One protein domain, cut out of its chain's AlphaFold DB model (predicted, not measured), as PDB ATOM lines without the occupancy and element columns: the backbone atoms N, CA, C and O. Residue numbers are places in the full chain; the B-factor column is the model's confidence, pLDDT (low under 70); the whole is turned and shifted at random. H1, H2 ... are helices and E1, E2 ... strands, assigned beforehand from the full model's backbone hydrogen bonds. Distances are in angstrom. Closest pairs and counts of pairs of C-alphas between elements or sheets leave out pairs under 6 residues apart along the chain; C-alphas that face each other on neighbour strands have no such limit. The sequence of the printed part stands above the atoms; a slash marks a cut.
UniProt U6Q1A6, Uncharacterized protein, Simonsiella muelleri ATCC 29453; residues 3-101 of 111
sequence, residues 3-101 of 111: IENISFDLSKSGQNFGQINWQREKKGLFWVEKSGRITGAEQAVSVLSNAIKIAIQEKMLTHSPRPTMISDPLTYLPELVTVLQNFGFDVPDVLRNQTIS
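Overview. This is residues 3 to 101 of the 111 residues of an uncharacterized protein of Simonsiella muelleri ATCC 29453 (UniProt U6Q1A6). A long, strongly twisted hairpin of two strands, E1 and E2, with the short strand E3 along the other side of E2, makes a sheet, and the longest helix, H1, packs slantwise over one face of it. H2 lies near the middle of the domain and crosses H1 about perpendicularly, while the short helix H3 lies near both H2 and E1. The printed part has 99 residues, with three named strands and then three named helices in the order E1 E2 E3 H1 H2 H3; the sheet order is E1 - E2 - E3, all antiparallel, and the class is mixed, helices and strands. The whole is compact, with a radius of gyration of the C-alphas of 12.7 A, and rounded, spanning 36 by 28 by 24 A.

Along the chain. Find C-alpha 3 at (84.821, 114.615, 288.611); from there E1, residues 3 to 12, runs 27.8 A to C-alpha 12. E2, residues 15 to 27, begins at C-alpha 15 at (91.547, 125.246, 315.703), bends by 56 degrees at residue 18 and measures 36.3 A. E3 is residues 37 to 40, 10.5 A long. H1, residues 42 to 57, runs 22.2 A. H2 is residues 77 to 86, 14.2 A, and H3 is residues 93 to 98, 8.7 A, ending at C-alpha 98 at (75.590, 116.586, 299.983).

Arrangement. Start with the meander E1 E2 E3, each strand the antiparallel neighbour of the one before. In the hairpin of E1 and E2, look for N 6 and O 22, 2.8 A apart, within hydrogen-bond range. In the hairpin of E2 and E3, N 21 and O 39 are within that range at 2.8 A. H1 is on one face of the sheet, giving two layers, a helix over a sheet; its height over the sheet is 10.4 A. It lies over E2 and runs slantwise to the strands, at 47 degrees to E2 on the local plane; their closest C-alphas are those of Phe 17 and Ala 44, 4.8 A apart. With residues 51 to 55 alone H1 touches H2, about perpendicular at 85 degrees; the closest C-alphas, of Ile 52 and Val 83, are 6.3 A apart. H2 and H3 are close but not clearly touching, with the C-alphas of Val 81 and Leu 95 closest at 7.5 A. H3 only grazes the sheet with its residues 93 to 95, and H1 and H3 are apart. Every O i to N i+4 pair is within hydrogen-bond range in H1 and H2, and 1 of 2 in H3.

Size, cuts and confidence. The two C-alphas farthest apart, of Gly 14 and Gly 28, are 38.1 A apart. The printed part has no cut. The link from H1 to H2, residues 58 to 76, is long. The mean pLDDT of the printed part is 92.7; look at residues 98 to 101 for the values under 70.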
ATOM      1  N   ILE A   3      83.946 114.337 287.477       93.88
ATOM      2  CA  ILE A   3      84.821 114.615 288.611       93.88
ATOM      3  C   ILE A   3      84.088 115.602 289.502       93.88
ATOM      4  O   ILE A   3      83.675 116.666 289.040       93.88
ATOM      5  N   GLU A   4      83.946 115.247 290.768       93.19
ATOM      6  CA  GLU A   4      83.456 116.150 291.792       93.19
ATOM      7  C   GLU A   4      84.634 116.730 292.566       93.19
ATOM      8  O   GLU A   4      85.554 115.998 292.928       93.19
ATOM      9  N   ASN A   5      84.592 118.042 292.805       94.94
ATOM     10  CA  ASN A   5      85.586 118.768 293.584       94.94
ATOM     11  C   ASN A   5      84.875 119.576 294.664       94.94
ATOM     12  O   ASN A   5      83.973 120.357 294.361       94.94
ATOM     13  N   ILE A   6      85.303 119.403 295.908       95.44
ATOM     14  CA  ILE A   6      84.735 120.075 297.071       95.44
ATOM     15  C   ILE A   6      85.875 120.635 297.904       95.44
ATOM     16  O   ILE A   6      86.793 119.912 298.282       95.44
ATOM     17  N   SER A   7      85.792 121.920 298.223       96.94
ATOM     18  CA  SER A   7      86.759 122.588 299.088       96.94
ATOM     19  C   SER A   7      86.127 122.903 300.436       96.94
ATOM     20  O   SER A   7      85.003 123.401 300.494       96.94
ATOM     21  N   PHE A   8      86.844 122.628 301.520       96.81
ATOM     22  CA  PHE A   8      86.405 122.941 302.878       96.81
ATOM     23  C   PHE A   8      87.591 123.174 303.811       96.81
ATOM     24  O   PHE A   8      88.679 122.651 303.585       96.81
ATOM     25  N   ASP A   9      87.378 123.933 304.881       97.38
ATOM     26  CA  ASP A   9      88.373 124.082 305.941       97.38
ATOM     27  C   ASP A   9      88.304 122.899 306.905       97.38
ATOM     28  O   ASP A   9      87.223 122.503 307.346       97.38
ATOM     29  N   LEU A  10      89.463 122.333 307.243       98.06
ATOM     30  CA  LEU A  10      89.561 121.322 308.286       98.06
ATOM     31  C   LEU A  10      89.794 122.019 309.626       98.06
ATOM     32  O   LEU A  10      90.847 122.622 309.845       98.06
ATOM     33  N   SER A  11      88.843 121.894 310.544       97.50
ATOM     34  CA  SER A  11      88.967 122.433 311.897       97.50
ATOM     35  C   SER A  11      88.562 121.427 312.970       97.50
ATOM     36  O   SER A  11      87.885 120.435 312.700       97.50
ATOM     37  N   LYS A  12      89.036 121.657 314.195       96.19
ATOM     38  CA  LYS A  12      88.675 120.898 315.397       96.19
ATOM     39  C   LYS A  12      88.628 121.836 316.588       96.19
ATOM     40  O   LYS A  12      89.642 122.452 316.914       96.19
ATOM     41  N   SER A  13      87.480 121.926 317.257       91.25
ATOM     42  CA  SER A  13      87.311 122.742 318.470       91.25
ATOM     43  C   SER A  13      87.793 124.194 318.297       91.25
ATOM     44  O   SER A  13      88.427 124.757 319.188       91.25
ATOM     45  N   GLY A  14      87.544 124.789 317.125       87.00
ATOM     46  CA  GLY A  14      87.965 126.156 316.791       87.00
ATOM     47  C   GLY A  14      89.418 126.309 316.319       87.00
ATOM     48  O   GLY A  14      89.793 127.393 315.875       87.00
ATOM     49  N   GLN A  15      90.236 125.253 316.352       94.38
ATOM     50  CA  GLN A  15      91.547 125.246 315.703       94.38
ATOM     51  C   GLN A  15      91.388 124.913 314.216       94.38
ATOM     52  O   GLN A  15      90.928 123.826 313.878       94.38
ATOM     53  N   ASN A  16      91.804 125.822 313.333       96.44
ATOM     54  CA  ASN A  16      91.838 125.604 311.886       96.44
ATOM     55  C   ASN A  16      93.205 125.017 311.471       96.44
ATOM     56  O   ASN A  16      94.247 125.580 311.809       96.44
ATOM     57  N   PHE A  17      93.202 123.881 310.768       97.00
ATOM     58  CA  PHE A  17      94.401 123.211 310.234       97.00
ATOM     59  C   PHE A  17      94.710 123.590 308.779       97.00
ATOM     60  O   PHE A  17      95.778 123.250 308.267       97.00
ATOM     61  N   GLY A  18      93.781 124.272 308.112       97.75
ATOM     62  CA  GLY A  18      93.869 124.741 306.737       97.75
ATOM     63  C   GLY A  18      92.818 124.122 305.815       97.75
ATOM     64  O   GLY A  18      92.028 123.259 306.202       97.75
ATOM     65  N   GLN A  19      92.841 124.573 304.564       98.06
ATOM     66  CA  GLN A  19      91.898 124.151 303.533       98.06
ATOM     67  C   GLN A  19      92.251 122.770 302.960       98.06
ATOM     68  O   GLN A  19      93.418 122.478 302.679       98.06
ATOM     69  N   ILE A  20      91.222 121.959 302.724       98.44
ATOM     70  CA  ILE A  20      91.234 120.709 301.967       98.44
ATOM     71  C   ILE A  20      90.485 120.919 300.653       98.44
ATOM     72  O   ILE A  20      89.383 121.458 300.638       98.44
ATOM     73  N   ASN A  21      91.066 120.428 299.563       98.19
ATOM     74  CA  ASN A  21      90.399 120.199 298.289       98.19
ATOM     75  C   ASN A  21      90.234 118.690 298.122       98.19
ATOM     76  O   ASN A  21      91.218 117.962 297.965       98.19
ATOM     77  N   TRP A  22      88.994 118.231 298.198       97.69
ATOM     78  CA  TRP A  22      88.601 116.841 298.063       97.69
ATOM     79  C   TRP A  22      88.047 116.582 296.664       97.69
ATOM     80  O   TRP A  22      87.204 117.330 296.174       97.69
ATOM     81  N   GLN A  23      88.532 115.519 296.028       96.88
ATOM     82  CA  GLN A  23      88.133 115.102 294.693       96.88
ATOM     83  C   GLN A  23      87.702 113.635 294.701       96.88
ATOM     84  O   GLN A  23      88.365 112.803 295.319       96.88
ATOM     85  N   ARG A  24      86.646 113.308 293.951       95.38
ATOM     86  CA  ARG A  24      86.217 111.926 293.671       95.38
ATOM     87  C   ARG A  24      85.601 111.799 292.280       95.38
ATOM     88  O   ARG A  24      85.199 112.792 291.673       95.38
ATOM     89  N   GLU A  25      85.534 110.577 291.760       95.25
ATOM     90  CA  GLU A  25      85.058 110.310 290.399       95.25
ATOM     91  C   GLU A  25      83.766 109.487 290.394       95.25
ATOM     92  O   GLU A  25      83.633 108.498 291.116       95.25
ATOM     93  N   LYS A  26      82.830 109.858 289.514       93.38
ATOM     94  CA  LYS A  26      81.562 109.157 289.272       93.38
ATOM     95  C   LYS A  26      81.478 108.660 287.826       93.38
ATOM     96  O   LYS A  26      81.816 109.370 286.868       93.38
ATOM     97  N   LYS A  27      80.983 107.436 287.640       93.12
ATOM     98  CA  LYS A  27      80.679 106.830 286.336       93.12
ATOM     99  C   LYS A  27      79.208 106.410 286.297       93.12
ATOM    100  O   LYS A  27      78.835 105.354 286.799       93.12
ATOM    101  N   GLY A  28      78.375 107.235 285.660       90.19
ATOM    102  CA  GLY A  28      76.922 107.061 285.711       90.19
ATOM    103  C   GLY A  28      76.420 107.346 287.126       90.19
ATOM    104  O   GLY A  28      76.743 108.393 287.679       90.19
ATOM    105  N   LEU A  29      75.689 106.402 287.716       87.94
ATOM    106  CA  LEU A  29      75.203 106.498 289.098       87.94
ATOM    107  C   LEU A  29      76.228 106.022 290.141       87.94
ATOM    108  O   LEU A  29      76.049 106.273 291.326       87.94
ATOM    109  N   PHE A  30      77.323 105.383 289.720       89.25
ATOM    110  CA  PHE A  30      78.262 104.726 290.630       89.25
ATOM    111  C   PHE A  30      79.517 105.560 290.882       89.25
ATOM    112  O   PHE A  30      80.126 106.083 289.942       89.25
ATOM    113  N   TRP A  31      79.939 105.630 292.143       92.94
ATOM    114  CA  TRP A  31      81.256 106.140 292.513       92.94
ATOM    115  C   TRP A  31      82.348 105.161 292.078       92.94
ATOM    116  O   TRP A  31      82.194 103.945 292.180       92.94
ATOM    117  N   VAL A  32      83.452 105.692 291.559       95.06
ATOM    118  CA  VAL A  32      84.614 104.889 291.179       95.06
ATOM    119  C   VAL A  32      85.425 104.613 292.438       95.06
ATOM    120  O   VAL A  32      85.974 105.538 293.038       95.06
ATOM    121  N   GLU A  33      85.508 103.346 292.837       94.06
ATOM    122  CA  GLU A  33      86.286 102.929 294.004       94.06
ATOM    123  C   GLU A  33      87.732 103.425 293.928       94.06
ATOM    124  O   GLU A  33      88.382 103.375 292.880       94.06
ATOM    125  N   LYS A  34      88.250 103.880 295.069       94.50
ATOM    126  CA  LYS A  34      89.611 104.397 295.248       94.50
ATOM    127  C   LYS A  34      89.946 105.576 294.331       94.50
ATOM    128  O   LYS A  34      91.130 105.861 294.111       94.50
ATOM    129  N   SER A  35      88.944 106.277 293.801       95.56
ATOM    130  CA  SER A  35      89.145 107.517 293.040       95.56
ATOM    131  C   SER A  35      89.402 108.722 293.941       95.56
ATOM    132  O   SER A  35      90.007 109.693 293.499       95.56
ATOM    133  N   GLY A  36      89.009 108.634 295.214       96.56
ATOM    134  CA  GLY A  36      89.134 109.701 296.192       96.56
ATOM    135  C   GLY A  36      90.549 110.250 296.385       96.56
ATOM    136  O   GLY A  36      91.495 109.495 296.623       96.56
ATOM    137  N   ARG A  37      90.708 111.574 296.329       97.56
ATOM    138  CA  ARG A  37      91.978 112.283 296.561       97.56
ATOM    139  C   ARG A  37      91.746 113.527 297.409       97.56
ATOM    140  O   ARG A  37      90.728 114.193 297.263       97.56
ATOM    141  N   ILE A  38      92.715 113.863 298.255       98.06
ATOM    142  CA  ILE A  38      92.750 115.138 298.979       98.06
ATOM    143  C   ILE A  38      94.051 115.875 298.686       98.06
ATOM    144  O   ILE A  38      95.119 115.272 298.598       98.06
ATOM    145  N   THR A  39      93.947 117.188 298.540       98.44
ATOM    146  CA  THR A  39      95.065 118.130 298.414       98.44
ATOM    147  C   THR A  39      94.750 119.381 299.236       98.44
ATOM    148  O   THR A  39      93.664 119.479 299.802       98.44
ATOM    149  N   GLY A  40      95.674 120.337 299.328       97.75
ATOM    150  CA  GLY A  40      95.456 121.590 300.058       97.75
ATOM    151  C   GLY A  40      96.595 121.900 301.021       97.75
ATOM    152  O   GLY A  40      97.753 121.602 300.729       97.75
ATOM    153  N   ALA A  41      96.264 122.511 302.159       98.38
ATOM    154  CA  ALA A  41      97.242 122.851 303.184       98.38
ATOM    155  C   ALA A  41      97.916 121.583 303.728       98.38
ATOM    156  O   ALA A  41      97.240 120.636 304.129       98.38
ATOM    157  N   GLU A  42      99.251 121.578 303.777       98.06
ATOM    158  CA  GLU A  42     100.048 120.403 304.165       98.06
ATOM    159  C   GLU A  42      99.626 119.843 305.530       98.06
ATOM    160  O   GLU A  42      99.431 118.636 305.683       98.06
ATOM    161  N   GLN A  43      99.408 120.727 306.508       97.62
ATOM    162  CA  GLN A  43      98.961 120.339 307.842       97.62
ATOM    163  C   GLN A  43      97.572 119.688 307.814       97.62
ATOM    164  O   GLN A  43      97.399 118.617 308.395       97.62
ATOM    165  N   ALA A  44      96.602 120.293 307.124       98.06
ATOM    166  CA  ALA A  44      95.257 119.741 306.993       98.06
ATOM    167  C   ALA A  44      95.279 118.364 306.315       98.06
ATOM    168  O   ALA A  44      94.699 117.409 306.830       98.06
ATOM    169  N   VAL A  45      95.994 118.241 305.190       98.38
ATOM    170  CA  VAL A  45      96.108 116.984 304.435       98.38
ATOM    171  C   VAL A  45      96.750 115.899 305.290       98.38
ATOM    172  O   VAL A  45      96.241 114.779 305.330       98.38
ATOM    173  N   SER A  46      97.834 116.217 305.998       98.25
ATOM    174  CA  SER A  46      98.537 115.274 306.872       98.25
ATOM    175  C   SER A  46      97.640 114.771 308.007       98.25
ATOM    176  O   SER A  46      97.489 113.561 308.202       98.25
ATOM    177  N   VAL A  47      96.969 115.689 308.708       97.88
ATOM    178  CA  VAL A  47      96.083 115.371 309.835       97.88
ATOM    179  C   VAL A  47      94.885 114.528 309.386       97.88
ATOM    180  O   VAL A  47      94.599 113.500 310.007       97.88
ATOM    181  N   LEU A  48      94.225 114.902 308.284       98.31
ATOM    182  CA  LEU A  48      93.090 114.150 307.746       98.31
ATOM    183  C   LEU A  48      93.515 112.773 307.214       98.31
ATOM    184  O   LEU A  48      92.865 111.771 307.508       98.31
ATOM    185  N   SER A  49      94.639 112.695 306.493       98.19
ATOM    186  CA  SER A  49      95.176 111.422 305.987       98.19
ATOM    187  C   SER A  49      95.485 110.449 307.123       98.19
ATOM    188  O   SER A  49      95.201 109.255 307.016       98.19
ATOM    189  N   ASN A  50      96.040 110.949 308.231       98.12
ATOM    190  CA  ASN A  50      96.327 110.124 309.397       98.12
ATOM    191  C   ASN A  50      95.042 109.610 310.065       98.12
ATOM    192  O   ASN A  50      94.961 108.427 310.392       98.12
ATOM    193  N   ALA A  51      94.019 110.459 310.211       98.12
ATOM    194  CA  ALA A  51      92.720 110.050 310.745       98.12
ATOM    195  C   ALA A  51      92.062 108.954 309.889       98.12
ATOM    196  O   ALA A  51      91.631 107.930 310.416       98.12
ATOM    197  N   ILE A  52      92.068 109.118 308.562       98.00
ATOM    198  CA  ILE A  52      91.560 108.119 307.609       98.00
ATOM    199  C   ILE A  52      92.306 106.792 307.757       98.00
ATOM    200  O   ILE A  52      91.687 105.733 307.848       98.00
ATOM    201  N   LYS A  53      93.641 106.842 307.812       98.00
ATOM    202  CA  LYS A  53      94.469 105.645 307.968       98.00
ATOM    203  C   LYS A  53      94.119 104.890 309.248       98.00
ATOM    204  O   LYS A  53      93.934 103.678 309.190       98.00
ATOM    205  N   ILE A  54      94.003 105.596 310.374       98.00
ATOM    206  CA  ILE A  54      93.628 104.989 311.655       98.00
ATOM    207  C   ILE A  54      92.216 104.396 311.567       98.00
ATOM    208  O   ILE A  54      92.026 103.252 311.961       98.00
ATOM    209  N   ALA A  55      91.242 105.109 310.993       97.12
ATOM    210  CA  ALA A  55      89.870 104.610 310.865       97.12
ATOM    211  C   ALA A  55      89.780 103.284 310.091       97.12
ATOM    212  O   ALA A  55      89.073 102.368 310.515       97.12
ATOM    213  N   ILE A  56      90.532 103.163 308.990       96.50
ATOM    214  CA  ILE A  56      90.612 101.933 308.189       96.50
ATOM    215  C   ILE A  56      91.333 100.823 308.966       96.50
ATOM    216  O   ILE A  56      90.874  99.681 308.988       96.50
ATOM    217  N   GLN A  57      92.462 101.135 309.611       97.00
ATOM    218  CA  GLN A  57      93.257 100.155 310.364       97.00
ATOM    219  C   GLN A  57      92.485  99.568 311.551       97.00
ATOM    220  O   GLN A  57      92.503  98.354 311.753       97.00
ATOM    221  N   GLU A  58      91.760 100.415 312.279       96.25
ATOM    222  CA  GLU A  58      90.929 100.037 313.426       96.25
ATOM    223  C   GLU A  58      89.560  99.470 313.012       96.25
ATOM    224  O   GLU A  58      88.762  99.099 313.871       96.25
ATOM    225  N   LYS A  59      89.270  99.378 311.703       93.62
ATOM    226  CA  LYS A  59      87.994  98.878 311.161       93.62
ATOM    227  C   LYS A  59      86.780  99.582 311.776       93.62
ATOM    228  O   LYS A  59      85.782  98.943 312.117       93.62
ATOM    229  N   MET A  60      86.883 100.902 311.930       94.25
ATOM    230  CA  MET A  60      85.806 101.718 312.480       94.25
ATOM    231  C   MET A  60      84.530 101.573 311.644       94.25
ATOM    232  O   MET A  60      84.584 101.341 310.435       94.25
ATOM    233  N   LEU A  61      83.381 101.712 312.300       92.19
ATOM    234  CA  LEU A  61      82.075 101.621 311.655       92.19
ATOM    235  C   LEU A  61      81.508 103.014 311.367       92.19
ATOM    236  O   LEU A  61      81.734 103.946 312.138       92.19
ATOM    237  N   THR A  62      80.748 103.137 310.280       90.44
ATOM    238  CA  THR A  62      79.981 104.341 309.938       90.44
ATOM    239  C   THR A  62      78.877 104.629 310.953       90.44
ATOM    240  O   THR A  62      78.263 103.716 311.511       90.44
ATOM    241  N   HIS A  63      78.570 105.911 311.158       81.44
ATOM    242  CA  HIS A  63      77.422 106.349 311.962       81.44
ATOM    243  C   HIS A  63      76.121 106.318 311.140       81.44
ATOM    244  O   HIS A  63      75.473 107.340 310.929       81.44
ATOM    245  N   SER A  64      75.754 105.137 310.639       74.88
ATOM    246  CA  SER A  64      74.560 104.891 309.815       74.88
ATOM    247  C   SER A  64      73.586 103.947 310.535       74.88
ATOM    248  O   SER A  64      74.042 103.109 311.317       74.88
ATOM    249  N   PRO A  65      72.262 103.991 310.257       76.94
ATOM    250  CA  PRO A  65      71.307 102.992 310.757       76.94
ATOM    251  C   PRO A  65      71.722 101.547 310.454       76.94
ATOM    252  O   PRO A  65      71.350 100.621 311.174       76.94
ATOM    253  N   ARG A  66      72.505 101.352 309.386       83.19
ATOM    254  CA  ARG A  66      73.194 100.099 309.070       83.19
ATOM    255  C   ARG A  66      74.700 100.375 309.048       83.19
ATOM    256  O   ARG A  66      75.212 100.750 307.994       83.19
ATOM    257  N   PRO A  67      75.399 100.230 310.188       87.31
ATOM    258  CA  PRO A  67      76.824 100.516 310.268       87.31
ATOM    259  C   PRO A  67      77.613  99.618 309.314       87.31
ATOM    260  O   PRO A  67      77.461  98.395 309.313       87.31
ATOM    261  N   THR A  68      78.476 100.231 308.516       90.81
ATOM    262  CA  THR A  68      79.400  99.565 307.595       90.81
ATOM    263  C   THR A  68      80.832  99.859 308.002       90.81
ATOM    264  O   THR A  68      81.116 100.897 308.596       90.81
ATOM    265  N   MET A  69      81.748  98.940 307.704       95.19
ATOM    266  CA  MET A  69      83.169  99.164 307.955       95.19
ATOM    267  C   MET A  69      83.703 100.244 307.022       95.19
ATOM    268  O   MET A  69      83.484 100.180 305.814       95.19
ATOM    269  N   ILE A  70      84.435 101.196 307.591       95.50
ATOM    270  CA  ILE A  70      85.156 102.210 306.836       95.50
ATOM    271  C   ILE A  70      86.258 101.536 306.012       95.50
ATOM    272  O   ILE A  70      87.096 100.810 306.550       95.50
ATOM    273  N   SER A  71      86.258 101.786 304.705       96.25
ATOM    274  CA  SER A  71      87.166 101.146 303.753       96.25
ATOM    275  C   SER A  71      87.697 102.093 302.676       96.25
ATOM    276  O   SER A  71      88.854 101.953 302.275       96.25
ATOM    277  N   ASP A  72      86.907 103.082 302.253       95.75
ATOM    278  CA  ASP A  72      87.298 104.087 301.267       95.75
ATOM    279  C   ASP A  72      86.669 105.472 301.555       95.75
ATOM    280  O   ASP A  72      85.859 105.983 300.767       95.75
ATOM    281  N   PRO A  73      87.070 106.135 302.665       95.81
ATOM    282  CA  PRO A  73      86.555 107.451 303.054       95.81
ATOM    283  C   PRO A  73      86.696 108.530 302.000       95.81
ATOM    284  O   PRO A  73      85.915 109.467 301.977       95.81
ATOM    285  N   LEU A  74      87.706 108.444 301.138       96.94
ATOM    286  CA  LEU A  74      87.928 109.485 300.144       96.94
ATOM    287  C   LEU A  74      86.999 109.349 298.937       96.94
ATOM    288  O   LEU A  74      86.894 110.292 298.162       96.94
ATOM    289  N   THR A  75      86.325 108.220 298.756       95.56
ATOM    290  CA  THR A  75      85.331 108.057 297.689       95.56
ATOM    291  C   THR A  75      83.918 108.248 298.241       95.56
ATOM    292  O   THR A  75      83.091 108.937 297.633       95.56
ATOM    293  N   TYR A  76      83.643 107.687 299.421       92.56
ATOM    294  CA  TYR A  76      82.302 107.648 299.998       92.56
ATOM    295  C   TYR A  76      82.108 108.716 301.076       92.56
ATOM    296  O   TYR A  76      82.663 108.639 302.172       92.56
ATOM    297  N   LEU A  77      81.242 109.690 300.780       91.88
ATOM    298  CA  LEU A  77      80.915 110.800 301.679       91.88
ATOM    299  C   LEU A  77      80.498 110.350 303.098       91.88
ATOM    300  O   LEU A  77      81.026 110.921 304.053       91.88
ATOM    301  N   PRO A  78      79.629 109.333 303.292       91.19
ATOM    302  CA  PRO A  78      79.243 108.903 304.641       91.19
ATOM    303  C   PRO A  78      80.425 108.398 305.480       91.19
ATOM    304  O   PRO A  78      80.479 108.615 306.695       91.19
ATOM    305  N   GLU A  79      81.401 107.750 304.838       95.00
ATOM    306  CA  GLU A  79      82.623 107.304 305.502       95.00
ATOM    307  C   GLU A  79      83.511 108.495 305.871       95.00
ATOM    308  O   GLU A  79      83.946 108.575 307.019       95.00
ATOM    309  N   LEU A  80      83.715 109.461 304.961       95.62
ATOM    310  CA  LEU A  80      84.467 110.687 305.258       95.62
ATOM    311  C   LEU A  80      83.876 111.435 306.453       95.62
ATOM    312  O   LEU A  80      84.597 111.794 307.380       95.62
ATOM    313  N   VAL A  81      82.557 111.641 306.448       94.38
ATOM    314  CA  VAL A  81      81.843 112.327 307.531       94.38
ATOM    315  C   VAL A  81      82.003 111.571 308.847       94.38
ATOM    316  O   VAL A  81      82.275 112.195 309.873       94.38
ATOM    317  N   THR A  82      81.916 110.238 308.829       94.06
ATOM    318  CA  THR A  82      82.158 109.432 310.034       94.06
ATOM    319  C   THR A  82      83.593 109.610 310.539       94.06
ATOM    320  O   THR A  82      83.796 109.789 311.739       94.06
ATOM    321  N   VAL A  83      84.601 109.609 309.655       96.50
ATOM    322  CA  VAL A  83      85.995 109.873 310.056       96.50
ATOM    323  C   VAL A  83      86.111 111.249 310.709       96.50
ATOM    324  O   VAL A  83      86.713 111.364 311.776       96.50
ATOM    325  N   LEU A  84      85.508 112.287 310.126       96.62
ATOM    326  CA  LEU A  84      85.537 113.627 310.716       96.62
ATOM    327  C   LEU A  84      84.956 113.622 312.138       96.62
ATOM    328  O   LEU A  84      85.607 114.088 313.072       96.62
ATOM    329  N   GLN A  85      83.792 112.999 312.321       94.62
ATOM    330  CA  GLN A  85      83.116 112.903 313.615       94.62
ATOM    331  C   GLN A  85      83.919 112.107 314.655       94.62
ATOM    332  O   GLN A  85      84.111 112.585 315.771       94.62
ATOM    333  N   ASN A  86      84.434 110.925 314.298       94.38
ATOM    334  CA  ASN A  86      85.177 110.056 315.223       94.38
ATOM    335  C   ASN A  86      86.467 110.694 315.735       94.38
ATOM    336  O   ASN A  86      86.878 110.455 316.870       94.38
ATOM    337  N   PHE A  87      87.104 111.527 314.915       95.94
ATOM    338  CA  PHE A  87      88.327 112.229 315.294       95.94
ATOM    339  C   PHE A  87      88.056 113.625 315.869       95.94
ATOM    340  O   PHE A  87      89.002 114.336 316.228       95.94
ATOM    341  N   GLY A  88      86.782 113.999 316.028       95.75
ATOM    342  CA  GLY A  88      86.342 115.258 316.624       95.75
ATOM    343  C   GLY A  88      86.591 116.482 315.749       95.75
ATOM    344  O   GLY A  88      86.704 117.578 316.287       95.75
ATOM    345  N   PHE A  89      86.738 116.308 314.436       97.25
ATOM    346  CA  PHE A  89      86.754 117.426 313.500       97.25
ATOM    347  C   PHE A  89      85.348 118.000 313.339       97.25
ATOM    348  O   PHE A  89      84.343 117.287 313.422       97.25
ATOM    349  N   ASP A  90      85.287 119.296 313.064       95.69
ATOM    350  CA  ASP A  90      84.049 119.947 312.674       95.69
ATOM    351  C   ASP A  90      83.639 119.431 311.286       95.69
ATOM    352  O   ASP A  90      84.464 119.357 310.375       95.69
ATOM    353  N   VAL A  91      82.369 119.050 311.112       94.31
ATOM    354  CA  VAL A  91      81.848 118.612 309.806       94.31
ATOM    355  C   VAL A  91      81.396 119.842 309.012       94.31
ATOM    356  O   VAL A  91      80.390 120.440 309.420       94.31
ATOM    357  N   PRO A  92      82.066 120.198 307.897       93.38
ATOM    358  CA  PRO A  92      81.734 121.371 307.091       93.38
ATOM    359  C   PRO A  92      80.331 121.283 306.486       93.38
ATOM    360  O   PRO A  92      79.919 120.218 306.021       93.38
ATOM    361  N   ASP A  93      79.624 122.411 306.405       90.94
ATOM    362  CA  ASP A  93      78.254 122.458 305.866       90.94
ATOM    363  C   ASP A  93      78.167 121.975 304.414       90.94
ATOM    364  O   ASP A  93      77.197 121.321 304.033       90.94
ATOM    365  N   VAL A  94      79.216 122.209 303.614       91.50
ATOM    366  CA  VAL A  94      79.285 121.714 302.231       91.50
ATOM    367  C   VAL A  94      79.196 120.187 302.159       91.50
ATOM    368  O   VAL A  94      78.583 119.665 301.236       91.50
ATOM    369  N   LEU A  95      79.723 119.465 303.154       90.69
ATOM    370  CA  LEU A  95      79.613 118.006 303.220       90.69
ATOM    371  C   LEU A  95      78.242 117.564 303.747       90.69
ATOM    372  O   LEU A  95      77.703 116.567 303.274       90.69
ATOM    373  N   ARG A  96      77.639 118.322 304.674       82.88
ATOM    374  CA  ARG A  96      76.297 118.026 305.216       82.88
ATOM    375  C   ARG A  96      75.203 118.147 304.158       82.88
ATOM    376  O   ARG A  96      74.296 117.319 304.112       82.88
ATOM    377  N   ASN A  97      75.301 119.156 303.298       74.31
ATOM    378  CA  ASN A  97      74.311 119.402 302.252       74.31
ATOM    379  C   ASN A  97      74.328 118.309 301.173       74.31
ATOM    380  O   ASN A  97      73.293 117.998 300.586       74.31
ATOM    381  N   GLN A  98      75.481 117.676 300.947       69.12
ATOM    382  CA  GLN A  98      75.590 116.586 299.983       69.12
ATOM    383  C   GLN A  98      75.011 115.266 300.482       69.12
ATOM    384  O   GLN A  98      74.407 114.549 299.693       69.12
ATOM    385  N   THR A  99      75.077 114.991 301.788       58.16
ATOM    386  CA  THR A  99      74.389 113.828 302.374       58.16
ATOM    387  C   THR A  99      72.874 113.843 302.161       58.16
ATOM    388  O   THR A  99      72.263 112.797 302.261       58.16
ATOM    389  N   ILE A 100      72.266 114.994 301.852       51.66
ATOM    390  CA  ILE A 100      70.823 115.113 301.575       51.66
ATOM    391  C   ILE A 100      70.525 114.918 300.074       51.66
ATOM    392  O   ILE A 100      69.398 114.626 299.691       51.66
ATOM    393  N   SER A 101      71.532 115.085 299.212       47.38
ATOM    394  CA  SER A 101      71.364 115.104 297.754       47.38
ATOM    395  C   SER A 101      71.461 113.712 297.124       47.38
ATOM    396  O   SER A 101      70.841 113.472 296.096       47.38
TER     397      SER A 101